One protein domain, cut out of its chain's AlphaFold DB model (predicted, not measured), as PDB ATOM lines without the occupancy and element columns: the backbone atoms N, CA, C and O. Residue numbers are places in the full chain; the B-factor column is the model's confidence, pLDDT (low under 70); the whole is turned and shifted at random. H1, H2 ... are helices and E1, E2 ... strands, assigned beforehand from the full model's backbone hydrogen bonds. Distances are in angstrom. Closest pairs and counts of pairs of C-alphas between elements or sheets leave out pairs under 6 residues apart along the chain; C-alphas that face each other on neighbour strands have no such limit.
ATOM      1  N   GLU A  20      62.229  10.487  28.615       88.19
ATOM      2  CA  GLU A  20      61.724  11.828  28.299       88.19
ATOM      3  C   GLU A  20      61.627  12.004  26.770       88.19
ATOM      4  O   GLU A  20      62.527  11.599  26.026       88.19
ATOM      5  N   SER A  21      60.485  12.502  26.297       89.75
ATOM      6  CA  SER A  21      60.138  12.513  24.874       89.75
ATOM      7  C   SER A  21      61.046  13.433  24.057       89.75
ATOM      8  O   SER A  21      61.472  14.493  24.513       89.75
ATOM      9  N   GLN A  22      61.293  13.055  22.800       88.44
ATOM     10  CA  GLN A  22      62.038  13.890  21.859       88.44
ATOM     11  C   GLN A  22      61.295  15.204  21.563       88.44
ATOM     12  O   GLN A  22      60.064  15.273  21.616       88.44
ATOM     13  N   LYS A  23      62.056  16.261  21.251       90.38
ATOM     14  CA  LYS A  23      61.549  17.638  21.109       90.38
ATOM     15  C   LYS A  23      60.426  17.769  20.072       90.38
ATOM     16  O   LYS A  23      59.478  18.508  20.306       90.38
ATOM     17  N   ASP A  24      60.483  17.009  18.981       91.00
ATOM     18  CA  ASP A  24      59.453  16.993  17.935       91.00
ATOM     19  C   ASP A  24      58.113  16.408  18.428       91.00
ATOM     20  O   ASP A  24      57.041  16.875  18.043       91.00
ATOM     21  N   ILE A  25      58.157  15.404  19.313       89.81
ATOM     22  CA  ILE A  25      56.973  14.813  19.951       89.81
ATOM     23  C   ILE A  25      56.353  15.825  20.922       89.81
ATOM     24  O   ILE A  25      55.129  15.987  20.948       89.81
ATOM     25  N   VAL A  26      57.192  16.541  21.678       91.31
ATOM     26  CA  VAL A  26      56.765  17.617  22.587       91.31
ATOM     27  C   VAL A  26      56.104  18.760  21.809       91.31
ATOM     28  O   VAL A  26      55.005  19.181  22.166       91.31
ATOM     29  N   GLU A  27      56.706  19.208  20.706       92.56
ATOM     30  CA  GLU A  27      56.146  20.246  19.829       92.56
ATOM     31  C   GLU A  27      54.786  19.831  19.238       92.56
ATOM     32  O   GLU A  27      53.830  20.605  19.311       92.56
ATOM     33  N   LYS A  28      54.638  18.588  18.752       93.38
ATOM     34  CA  LYS A  28      53.341  18.052  18.284       93.38
ATOM     35  C   LYS A  28      52.271  18.074  19.383       93.38
ATOM     36  O   LYS A  28      51.136  18.483  19.134       93.38
ATOM     37  N   TRP A  29      52.617  17.672  20.609       94.75
ATOM     38  CA  TRP A  29      51.705  17.734  21.758       94.75
ATOM     39  C   TRP A  29      51.283  19.173  22.086       94.75
ATOM     40  O   TRP A  29      50.096  19.432  22.297       94.75
ATOM     41  N   LEU A  30      52.229  20.115  22.090       93.00
ATOM     42  CA  LEU A  30      51.987  21.537  22.361       93.00
ATOM     43  C   LEU A  30      51.081  22.191  21.306       93.00
ATOM     44  O   LEU A  30      50.125  22.884  21.668       93.00
ATOM     45  N   ILE A  31      51.302  21.895  20.020       93.56
ATOM     46  CA  ILE A  31      50.447  22.336  18.904       93.56
ATOM     47  C   ILE A  31      49.011  21.826  19.094       93.56
ATOM     48  O   ILE A  31      48.068  22.624  19.101       93.56
ATOM     49  N   ASN A  32      48.835  20.527  19.356       91.06
ATOM     50  CA  ASN A  32      47.517  19.917  19.580       91.06
ATOM     51  C   ASN A  32      46.804  20.502  20.819       91.06
ATOM     52  O   ASN A  32      45.587  20.732  20.815       91.06
ATOM     53  N   MET A  33      47.553  20.824  21.877       91.19
ATOM     54  CA  MET A  33      47.029  21.520  23.058       91.19
ATOM     55  C   MET A  33      46.789  23.021  22.840       91.19
ATOM     56  O   MET A  33      46.042  23.623  23.611       91.19
ATOM     57  N   SER A  34      47.330  23.625  21.780       91.62
ATOM     58  CA  SER A  34      47.283  25.075  21.532       91.62
ATOM     59  C   SER A  34      47.906  25.869  22.697       91.62
ATOM     60  O   SER A  34      47.307  26.791  23.268       91.62
ATOM     61  N   VAL A  35      49.106  25.440  23.097       90.38
ATOM     62  CA  VAL A  35      49.893  25.954  24.226       90.38
ATOM     63  C   VAL A  35      51.349  26.124  23.773       90.38
ATOM     64  O   VAL A  35      51.820  25.353  22.946       90.38
ATOM     65  N   LYS A  36      52.059  27.140  24.287       90.75
ATOM     66  CA  LYS A  36      53.462  27.407  23.914       90.75
ATOM     67  C   LYS A  36      54.456  26.467  24.599       90.75
ATOM     68  O   LYS A  36      55.361  25.975  23.943       90.75
ATOM     69  N   GLU A  37      54.282  26.232  25.898       92.69
ATOM     70  CA  GLU A  37      55.200  25.469  26.753       92.69
ATOM     71  C   GLU A  37      54.404  24.678  27.804       92.69
ATOM     72  O   GLU A  37      53.295  25.072  28.177       92.69
ATOM     73  N   LEU A  38      54.948  23.553  28.277       92.44
ATOM     74  CA  LEU A  38      54.331  22.790  29.367       92.44
ATOM     75  C   LEU A  38      54.473  23.554  30.699       92.44
ATOM     76  O   LEU A  38      55.502  24.193  30.918       92.44
ATOM     77  N   PRO A  39      53.486  23.478  31.615       92.69
ATOM     78  CA  PRO A  39      53.638  24.016  32.963       92.69
ATOM     79  C   PRO A  39      54.802  23.366  33.717       92.69
ATOM     80  O   PRO A  39      55.180  22.224  33.452       92.69
ATOM     81  N   ILE A  40      55.329  24.082  34.711       88.56
ATOM     82  CA  ILE A  40      56.381  23.585  35.607       88.56
ATOM     83  C   ILE A  40      55.952  22.233  36.206       88.56
ATOM     84  O   ILE A  40      54.795  22.059  36.590       88.56
ATOM     85  N   ASN A  41      56.888  21.282  36.269       90.69
ATOM     86  CA  ASN A  41      56.702  19.891  36.709       90.69
ATOM     87  C   ASN A  41      55.847  18.985  35.793       90.69
ATOM     88  O   ASN A  41      55.589  17.839  36.157       90.69
ATOM     89  N   TYR A  42      55.462  19.436  34.590       93.12
ATOM     90  CA  TYR A  42      54.870  18.566  33.567       93.12
ATOM     91  C   TYR A  42      55.912  18.137  32.534       93.12
ATOM     92  O   TYR A  42      56.628  18.965  31.973       93.12
ATOM     93  N   LYS A  43      55.971  16.833  32.253       94.56
ATOM     94  CA  LYS A  43      56.933  16.229  31.322       94.56
ATOM     95  C   LYS A  43      56.290  15.135  30.480       94.56
ATOM     96  O   LYS A  43      55.495  14.338  30.977       94.56
ATOM     97  N   LEU A  44      56.659  15.087  29.202       94.25
ATOM     98  CA  LEU A  44      56.272  14.014  28.289       94.25
ATOM     99  C   LEU A  44      57.295  12.885  28.355       94.25
ATOM    100  O   LEU A  44      58.499  13.131  28.291       94.25
ATOM    101  N   PHE A  45      56.800  11.656  28.461       93.50
ATOM    102  CA  PHE A  45      57.608  10.448  28.398       93.50
ATOM    103  C   PHE A  45      57.105   9.549  27.277       93.50
ATOM    104  O   PHE A  45      55.904   9.309  27.151       93.50
ATOM    105  N   SER A  46      58.033   9.009  26.493       91.56
ATOM    106  CA  SER A  46      57.766   8.052  25.426       91.56
ATOM    107  C   SER A  46      58.356   6.678  25.751       91.56
ATOM    108  O   SER A  46      59.455   6.561  26.296       91.56
ATOM    109  N   LYS A  47      57.635   5.627  25.363       90.12
ATOM    110  CA  LYS A  47      58.051   4.222  25.418       90.12
ATOM    111  C   LYS A  47      57.862   3.604  24.036       90.12
ATOM    112  O   LYS A  47      56.807   3.755  23.423       90.12
ATOM    113  N   VAL A  48      58.871   2.880  23.558       85.69
ATOM    114  CA  VAL A  48      58.752   2.070  22.338       85.69
ATOM    115  C   VAL A  48      58.191   0.705  22.717       85.69
ATOM    116  O   VAL A  48      58.839  -0.057  23.435       85.69
ATOM    117  N   GLU A  49      57.005   0.378  22.216       83.69
ATOM    118  CA  GLU A  49      56.429  -0.959  22.303       83.69
ATOM    119  C   GLU A  49      56.586  -1.695  20.971       83.69
ATOM    120  O   GLU A  49      56.283  -1.174  19.894       83.69
ATOM    121  N   LYS A  50      57.075  -2.934  21.039       74.44
ATOM    122  CA  LYS A  50      57.111  -3.837  19.887       74.44
ATOM    123  C   LYS A  50      55.726  -4.463  19.750       74.44
ATOM    124  O   LYS A  50      55.340  -5.241  20.619       74.44
ATOM    125  N   SER A  51      54.981  -4.139  18.692       67.50
ATOM    126  CA  SER A  51      53.731  -4.852  18.424       67.50
ATOM    127  C   SER A  51      54.017  -6.289  17.968       67.50
ATOM    128  O   SER A  51      55.070  -6.591  17.396       67.50
ATOM    129  N   MET A  52      53.028  -7.168  18.136       63.34
ATOM    130  CA  MET A  52      53.028  -8.518  17.552       63.34
ATOM    131  C   MET A  52      53.074  -8.497  16.007       63.34
ATOM    132  O   MET A  52      53.401  -9.499  15.380       63.34
ATOM    133  N   THR A  53      52.776  -7.352  15.381       62.62
ATOM    134  CA  THR A  53      52.654  -7.154  13.926       62.62
ATOM    135  C   THR A  53      53.879  -6.475  13.290       62.62
ATOM    136  O   THR A  53      53.766  -5.857  12.237       62.62
ATOM    137  N   LYS A  54      55.063  -6.585  13.916       62.22
ATOM    138  CA  LYS A  54      56.356  -5.980  13.502       62.22
ATOM    139  C   LYS A  54      56.429  -4.442  13.512       62.22
ATOM    140  O   LYS A  54      57.532  -3.909  13.413       62.22
ATOM    141  N   ALA A  55      55.320  -3.724  13.672       67.38
ATOM    142  CA  ALA A  55      55.321  -2.270  13.799       67.38
ATOM    143  C   ALA A  55      55.752  -1.835  15.213       67.38
ATOM    144  O   ALA A  55      55.148  -2.210  16.218       67.38
ATOM    145  N   THR A  56      56.790  -1.006  15.316       75.31
ATOM    146  CA  THR A  56      57.144  -0.338  16.577       75.31
ATOM    147  C   THR A  56      56.163   0.797  16.853       75.31
ATOM    148  O   THR A  56      56.186   1.810  16.155       75.31
ATOM    149  N   LYS A  57      55.321   0.652  17.882       82.50
ATOM    150  CA  LYS A  57      54.396   1.697  18.337       82.50
ATOM    151  C   LYS A  57      55.089   2.536  19.410       82.50
ATOM    152  O   LYS A  57      55.559   1.994  20.406       82.50
ATOM    153  N   ILE A  58      55.155   3.852  19.223       83.56
ATOM    154  CA  ILE A  58      55.652   4.767  20.258       83.56
ATOM    155  C   ILE A  58      54.452   5.262  21.062       83.56
ATOM    156  O   ILE A  58      53.632   6.020  20.549       83.56
ATOM    157  N   ILE A  59      54.340   4.826  22.316       88.81
ATOM    158  CA  ILE A  59      53.359   5.367  23.264       88.81
ATOM    159  C   ILE A  59      53.990   6.586  23.930       88.81
ATOM    160  O   ILE A  59      55.166   6.548  24.281       88.81
ATOM    161  N   THR A  60      53.233   7.672  24.075       92.31
ATOM    162  CA  THR A  60      53.702   8.915  24.697       92.31
ATOM    163  C   THR A  60      52.656   9.437  25.665       92.31
ATOM    164  O   THR A  60      51.528   9.675  25.250       92.31
ATOM    165  N   ASN A  61      53.057   9.661  26.915       94.44
ATOM    166  CA  ASN A  61      52.179  10.054  28.012       94.44
ATOM    167  C   ASN A  61      52.712  11.317  28.710       94.44
ATOM    168  O   ASN A  61      53.924  11.475  28.881       94.44
ATOM    169  N   LEU A  62      51.815  12.203  29.150       94.62
ATOM    170  CA  LEU A  62      52.152  13.421  29.896       94.62
ATOM    171  C   LEU A  62      52.008  13.190  31.405       94.62
ATOM    172  O   LEU A  62      50.891  13.030  31.900       94.62
ATOM    173  N   TYR A  63      53.120  13.237  32.131       94.31
ATOM    174  CA  TYR A  63      53.185  13.140  33.591       94.31
ATOM    175  C   TYR A  63      53.255  14.533  34.236       94.31
ATOM    176  O   TYR A  63      53.586  15.514  33.568       94.31
ATOM    177  N   GLY A  64      52.943  14.609  35.534       91.19
ATOM    178  CA  GLY A  64      52.961  15.850  36.330       91.19
ATOM    179  C   GLY A  64      51.642  16.186  37.036       91.19
ATOM    180  O   GLY A  64      51.597  17.115  37.837       91.19
ATOM    181  N   HIS A  65      50.558  15.437  36.787       93.44
ATOM    182  CA  HIS A  65      49.277  15.689  37.452       93.44
ATOM    183  C   HIS A  65      49.367  15.437  38.975       93.44
ATOM    184  O   HIS A  65      49.891  14.392  39.371       93.44
ATOM    185  N   PRO A  66      48.786  16.294  39.846       88.25
ATOM    186  CA  PRO A  66      48.859  16.133  41.306       88.25
ATOM    187  C   PRO A  66      48.326  14.805  41.866       88.25
ATOM    188  O   PRO A  66      48.652  14.441  42.989       88.25
ATOM    189  N   SER A  67      47.519  14.065  41.098       86.56
ATOM    190  CA  SER A  67      47.038  12.727  41.480       86.56
ATOM    191  C   SER A  67      48.034  11.589  41.203       86.56
ATOM    192  O   SER A  67      47.656  10.432  41.349       86.56
ATOM    193  N   GLY A  68      49.237  11.880  40.694       87.56
ATOM    194  CA  GLY A  68      50.226  10.874  40.275       87.56
ATOM    195  C   GLY A  68      49.923  10.163  38.946       87.56
ATOM    196  O   GLY A  68      50.738   9.373  38.482       87.56
ATOM    197  N   ASN A  69      48.787  10.456  38.304       90.06
ATOM    198  CA  ASN A  69      48.411   9.868  37.014       90.06
ATOM    199  C   ASN A  69      49.020  10.637  35.828       90.06
ATOM    200  O   ASN A  69      49.367  11.816  35.938       90.06
ATOM    201  N   TYR A  70      49.079   9.980  34.671       92.75
ATOM    202  CA  TYR A  70      49.514  10.556  33.397       92.75
ATOM    203  C   TYR A  70      48.350  10.690  32.414       92.75
ATOM    204  O   TYR A  70      47.430   9.881  32.442       92.75
ATOM    205  N   PHE A  71      48.399  11.657  31.499       94.12
ATOM    206  CA  PHE A  71      47.456  11.732  30.376       94.12
ATOM    207  C   PHE A  71      47.988  10.943  29.173       94.12
ATOM    208  O   PHE A  71      49.161  11.083  28.827       94.12
ATOM    209  N   GLU A  72      47.136  10.153  28.515       91.56
ATOM    210  CA  GLU A  72      47.495   9.366  27.320       91.56
ATOM    211  C   GLU A  72      47.464  10.208  26.040       91.56
ATOM    212  O   GLU A  72      48.160   9.911  25.073       91.56
ATOM    213  N   THR A  73      46.633  11.256  26.010       92.00
ATOM    214  CA  THR A  73      46.413  12.067  24.806       92.00
ATOM    215  C   THR A  73      46.553  13.573  25.062       92.00
ATOM    216  O   THR A  73      46.217  14.055  26.153       92.00
ATOM    217  N   PRO A  74      46.951  14.364  24.040       92.44
ATOM    218  CA  PRO A  74      46.968  15.823  24.138       92.44
ATOM    219  C   PRO A  74      45.596  16.408  24.487       92.44
ATOM    220  O   PRO A  74      45.516  17.430  25.159       92.44
ATOM    221  N   ILE A  75      44.507  15.768  24.046       89.50
ATOM    222  CA  ILE A  75      43.131  16.241  24.243       89.50
ATOM    223  C   ILE A  75      42.714  16.115  25.715       89.50
ATOM    224  O   ILE A  75      42.189  17.074  26.284       89.50
ATOM    225  N   GLU A  76      42.993  14.975  26.355       89.56
ATOM    226  CA  GLU A  76      42.735  14.771  27.790       89.56
ATOM    227  C   GLU A  76      43.556  15.752  28.647       89.56
ATOM    228  O   GLU A  76      43.022  16.359  29.583       89.56
ATOM    229  N   ALA A  77      44.827  15.970  28.284       94.00
ATOM    230  CA  ALA A  77      45.706  16.928  28.948       94.00
ATOM    231  C   ALA A  77      45.248  18.387  28.778       94.00
ATOM    232  O   ALA A  77      45.243  19.143  29.751       94.00
ATOM    233  N   LYS A  78      44.812  18.789  27.572       93.88
ATOM    234  CA  LYS A  78      44.429  20.172  27.209       93.88
ATOM    235  C   LYS A  78      43.466  20.808  28.211       93.88
ATOM    236  O   LYS A  78      43.617  21.982  28.542       93.88
ATOM    237  N   VAL A  79      42.503  20.036  28.723       90.75
ATOM    238  CA  VAL A  79      41.518  20.496  29.718       90.75
ATOM    239  C   VAL A  79      42.184  20.882  31.043       90.75
ATOM    240  O   VAL A  79      41.811  21.883  31.653       90.75
ATOM    241  N   HIS A  80      43.178  20.114  31.490       94.25
ATOM    242  CA  HIS A  80      43.908  20.399  32.722       94.25
ATOM    243  C   HIS A  80      44.938  21.520  32.536       94.25
ATOM    244  O   HIS A  80      45.002  22.441  33.346       94.25
ATOM    245  N   ILE A  81      45.699  21.489  31.439       94.44
ATOM    246  CA  ILE A  81      46.727  22.497  31.147       94.44
ATOM    247  C   ILE A  81      46.100  23.887  30.947       94.44
ATOM    248  O   ILE A  81      46.612  24.869  31.477       94.44
ATOM    249  N   ASN A  82      44.948  23.994  30.274       90.81
ATOM    250  CA  ASN A  82      44.239  25.273  30.142       90.81
ATOM    251  C   ASN A  82      43.746  25.837  31.489       90.81
ATOM    252  O   ASN A  82      43.736  27.055  31.650       90.81
ATOM    253  N   TYR A  83      43.383  24.978  32.449       93.00
ATOM    254  CA  TYR A  83      43.045  25.399  33.813       93.00
ATOM    255  C   TYR A  83      44.276  25.939  34.558       93.00
ATOM    256  O   TYR A  83      44.217  27.033  35.114       93.00
ATOM    257  N   LEU A  84      45.416  25.237  34.503       92.75
ATOM    258  CA  LEU A  84      46.669  25.703  35.120       92.75
ATOM    259  C   LEU A  84      47.174  27.027  34.526       92.75
ATOM    260  O   LEU A  84      47.722  27.856  35.244       92.75
ATOM    261  N   LEU A  85      46.950  27.247  33.228       89.56
ATOM    262  CA  LEU A  85      47.268  28.499  32.532       89.56
ATOM    263  C   LEU A  85      46.218  29.609  32.741       89.56
ATOM    264  O   LEU A  85      46.279  30.635  32.065       89.56
ATOM    265  N   GLY A  86      45.222  29.411  33.613       87.38
ATOM    266  CA  GLY A  86      44.194  30.410  33.920       87.38
ATOM    267  C   GLY A  86      43.208  30.703  32.782       87.38
ATOM    268  O   GLY A  86      42.443  31.659  32.878       87.38
ATOM    269  N   LYS A  87      43.180  29.898  31.707       86.38
ATOM    270  CA  LYS A  87      42.192  30.050  30.620       86.38
ATOM    271  C   LYS A  87      40.791  29.584  31.035       86.38
ATOM    272  O   LYS A  87      39.814  29.960  30.394       86.38
ATOM    273  N   THR A  88      40.682  28.750  32.073       84.25
ATOM    274  CA  THR A  88      39.408  28.351  32.687       84.25
ATOM    275  C   THR A  88      39.496  28.435  34.208       84.25
ATOM    276  O   THR A  88      40.506  28.066  34.798       84.25
ATOM    277  N   ASN A  89      38.414  28.866  34.863       80.50
ATOM    278  CA  ASN A  89      38.380  29.042  36.324       80.50
ATOM    279  C   ASN A  89      38.185  27.728  37.105       80.50
ATOM    280  O   ASN A  89      38.330  27.702  38.324       80.50
ATOM    281  N   ILE A  90      37.799  26.646  36.423       83.31
ATOM    282  CA  ILE A  90      37.481  25.342  37.018       83.31
ATOM    283  C   ILE A  90      38.106  24.248  36.147       83.31
ATOM    284  O   ILE A  90      38.060  24.325  34.915       83.31
ATOM    285  N   CYS A  91      38.673  23.216  36.776       87.94
ATOM    286  CA  CYS A  91      39.170  22.042  36.070       87.94
ATOM    287  C   CYS A  91      38.064  20.994  35.864       87.94
ATOM    288  O   CYS A  91      37.296  20.683  36.778       87.94
ATOM    289  N   HIS A  92      38.016  20.427  34.659       84.31
ATOM    290  CA  HIS A  92      37.095  19.353  34.267       84.31
ATOM    291  C   HIS A  92      37.833  18.149  33.654       84.31
ATOM    292  O   HIS A  92      37.236  17.367  32.918       84.31
ATOM    293  N   CYS A  93      39.140  18.005  33.911       88.25
ATOM    294  CA  CYS A  93      39.889  16.852  33.418       88.25
ATOM    295  C   CYS A  93      39.486  15.563  34.155       88.25
ATOM    296  O   CYS A  93      38.970  15.599  35.277       88.25
ATOM    297  N   ILE A  94      39.794  14.426  33.531       85.81
ATOM    298  CA  ILE A  94      39.471  13.073  34.011       85.81
ATOM    299  C   ILE A  94      39.969  12.765  35.435       85.81
ATOM    300  O   ILE A  94      39.370  11.934  36.109       85.81
ATOM    301  N   TYR A  95      41.008  13.453  35.919       88.75
ATOM    302  CA  TYR A  95      41.573  13.246  37.259       88.75
ATOM    303  C   TYR A  95      41.100  14.262  38.310       88.75
ATOM    304  O   TYR A  95      41.122  13.949  39.495       88.75
ATOM    305  N   CYS A  96      40.642  15.454  37.909       83.81
ATOM    306  CA  CYS A  96      40.048  16.427  38.835       83.81
ATOM    307  C   CYS A  96      38.540  16.211  39.038       83.81
ATOM    308  O   CYS A  96      38.007  16.603  40.073       83.81
ATOM    309  N   LYS A  97      37.841  15.621  38.055       81.38
ATOM    310  CA  LYS A  97      36.405  15.291  38.121       81.38
ATOM    311  C   LYS A  97      36.131  13.919  37.474       81.38
ATOM    312  O   LYS A  97      35.645  13.868  36.341       81.38
ATOM    313  N   PRO A  98      36.429  12.803  38.168       59.00
ATOM    314  CA  PRO A  98      36.352  11.454  37.590       59.00
ATOM    315  C   PRO A  98      34.938  11.022  37.168       59.00
ATOM    316  O   PRO A  98      34.793  10.203  36.261       59.00
ATOM    317  N   SER A  99      33.887  11.616  37.745       52.44
ATOM    318  CA  SER A  99      32.482  11.325  37.414       52.44
ATOM    319  C   SER A  99      32.079  11.648  35.966       52.44
ATOM    320  O   SER A  99      31.047  11.167  35.511       52.44
ATOM    321  N   ASN A 100      32.893  12.397  35.208       52.84
ATOM    322  CA  ASN A 100      32.607  12.756  33.812       52.84
ATOM    323  C   ASN A 100      33.314  11.872  32.761       52.84
ATOM    324  O   ASN A 100      33.234  12.149  31.562       52.84
ATOM    325  N   ALA A 101      34.000  10.795  33.167       49.12
ATOM    326  CA  ALA A 101      34.767   9.939  32.252       49.12
ATOM    327  C   ALA A 101      33.916   9.269  31.149       49.12
ATOM    328  O   ALA A 101      34.423   9.014  30.054       49.12
ATOM    329  N   LEU A 102      32.620   9.029  31.392       44.75
ATOM    330  CA  LEU A 102      31.686   8.514  30.378       44.75
ATOM    331  C   LEU A 102      31.504   9.486  29.200       44.75
ATOM    332  O   LEU A 102      31.486   9.042  28.052       44.75
ATOM    333  N   TYR A 103      31.471  10.796  29.463       45.56
ATOM    334  CA  TYR A 103      31.332  11.833  28.433       45.56
ATOM    335  C   TYR A 103      32.557  11.891  27.500       45.56
ATOM    336  O   TYR A 103      32.435  12.189  26.315       45.56
ATOM    337  N   MET A 104      33.747  11.542  28.008       45.69
ATOM    338  CA  MET A 104      34.972  11.437  27.199       45.69
ATOM    339  C   MET A 104      35.111  10.074  26.499       45.69
ATOM    340  O   MET A 104      35.533  10.024  25.342       45.69
ATOM    341  N   LYS A 105      34.696   8.963  27.131       47.00
ATOM    342  CA  LYS A 105      34.685   7.631  26.488       47.00
ATOM    343  C   LYS A 105      33.764   7.561  25.265       47.00
ATOM    344  O   LYS A 105      34.079   6.828  24.331       47.00
ATOM    345  N   GLN A 106      32.676   8.334  25.234       43.66
ATOM    346  CA  GLN A 106      31.810   8.444  24.052       43.66
ATOM    347  C   GLN A 106      32.504   9.100  22.844       43.66
ATOM    348  O   GLN A 106      32.171   8.757  21.714       43.66
ATOM    349  N   ASN A 107      33.506   9.965  23.055       40.78
ATOM    350  CA  ASN A 107      34.348  10.471  21.964       40.78
ATOM    351  C   ASN A 107      35.413   9.442  21.550       40.78
ATOM    352  O   ASN A 107      35.639   9.248  20.359       40.78
ATOM    353  N   LYS A 108      36.029   8.737  22.513       41.62
ATOM    354  CA  LYS A 108      37.119   7.769  22.252       41.62
ATOM    355  C   LYS A 108      36.684   6.599  21.341       41.62
ATOM    356  O   LYS A 108      37.525   6.062  20.643       41.62
ATOM    357  N   ARG A 109      35.383   6.261  21.285       36.09
ATOM    358  CA  ARG A 109      34.810   5.266  20.344       36.09
ATOM    359  C   ARG A 109      34.433   5.790  18.952       36.09
ATOM    360  O   ARG A 109      34.124   4.969  18.106       36.09
ATOM    361  N   LYS A 110      34.397   7.104  18.712       36.91
ATOM    362  CA  LYS A 110      34.131   7.642  17.362       36.91
ATOM    363  C   LYS A 110      35.412   7.787  16.543       36.91
ATOM    364  O   LYS A 110      35.442   7.436  15.377       36.91
ATOM    365  N   PHE A 111      36.497   8.204  17.194       36.66
ATOM    366  CA  PHE A 111      37.769   8.476  16.520       36.66
ATOM    367  C   PHE A 111      38.475   7.256  15.901       36.66
ATOM    368  O   PHE A 111      39.312   7.463  15.032       36.66
ATOM    369  N   GLU A 112      38.174   6.019  16.312       36.38
ATOM    370  CA  GLU A 112      38.786   4.819  15.705       36.38
ATOM    371  C   GLU A 112      38.065   4.349  14.423       36.38
ATOM    372  O   GLU A 112      38.690   3.678  13.609       36.38
ATOM    373  N   ASP A 113      36.803   4.752  14.206       34.94
ATOM    374  CA  ASP A 113      36.030   4.444  12.986       34.94
ATOM    375  C   ASP A 113      36.026   5.612  11.963       34.94
ATOM    376  O   ASP A 113      35.597   5.432  10.823       34.94
ATOM    377  N   ASP A 114      36.495   6.810  12.349       34.00
ATOM    378  CA  ASP A 114      36.351   8.047  11.556       34.00
ATOM    379  C   ASP A 114      37.596   8.467  10.726       34.00
ATOM    380  O   ASP A 114      37.480   9.383   9.909       34.00
TER     381      ASP A 114
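This is residues 20 to 114 of the 576 residues of the protein "Clr2_transil domain-containing protein" of Neocallimastix californiae (UniProt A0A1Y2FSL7). A long two-stranded hairpin, E1 and E2, has its base beside two touching helices, H1 and H2, and its tip reaches away. H3 lies apart, past a long link, and residues 105 to 114 stick out. The 95 printed residues run H1, E1, E2, H2, H3, with an antiparallel sheet, class mixed, and are compact: radius of gyration of the C-alphas 14.2 A, spans 45 by 30 by 25 A.

H1, residues 23 to 33, starts at C-alpha (61.549, 17.638, 21.109). E1, residues 43 to 50, is 23.1 A long and E2, 56 to 63, 22.1 A. H2 is residues 74 to 84. H3, 98 to 108, ends at C-alpha (37.119, 7.769, 22.252).

In the hairpin, N 45 and O 61 are 2.9 A apart. H1 and H2 touch, C-alphas of Met 33 and Lys 78 closest at 5.1 A, about perpendicular at 73 degrees. H2 and H3 are only just apart, closest 8.5 A. O i to N i+4 pairs within hydrogen-bond range are complete in H1, 4 of 7 in H2 and 3 of 7 in H3, which has 6 of 8 i+3 pairs.

The printed part has no cut. Residues 51 to 55 and 98 to 114 have pLDDT under 70.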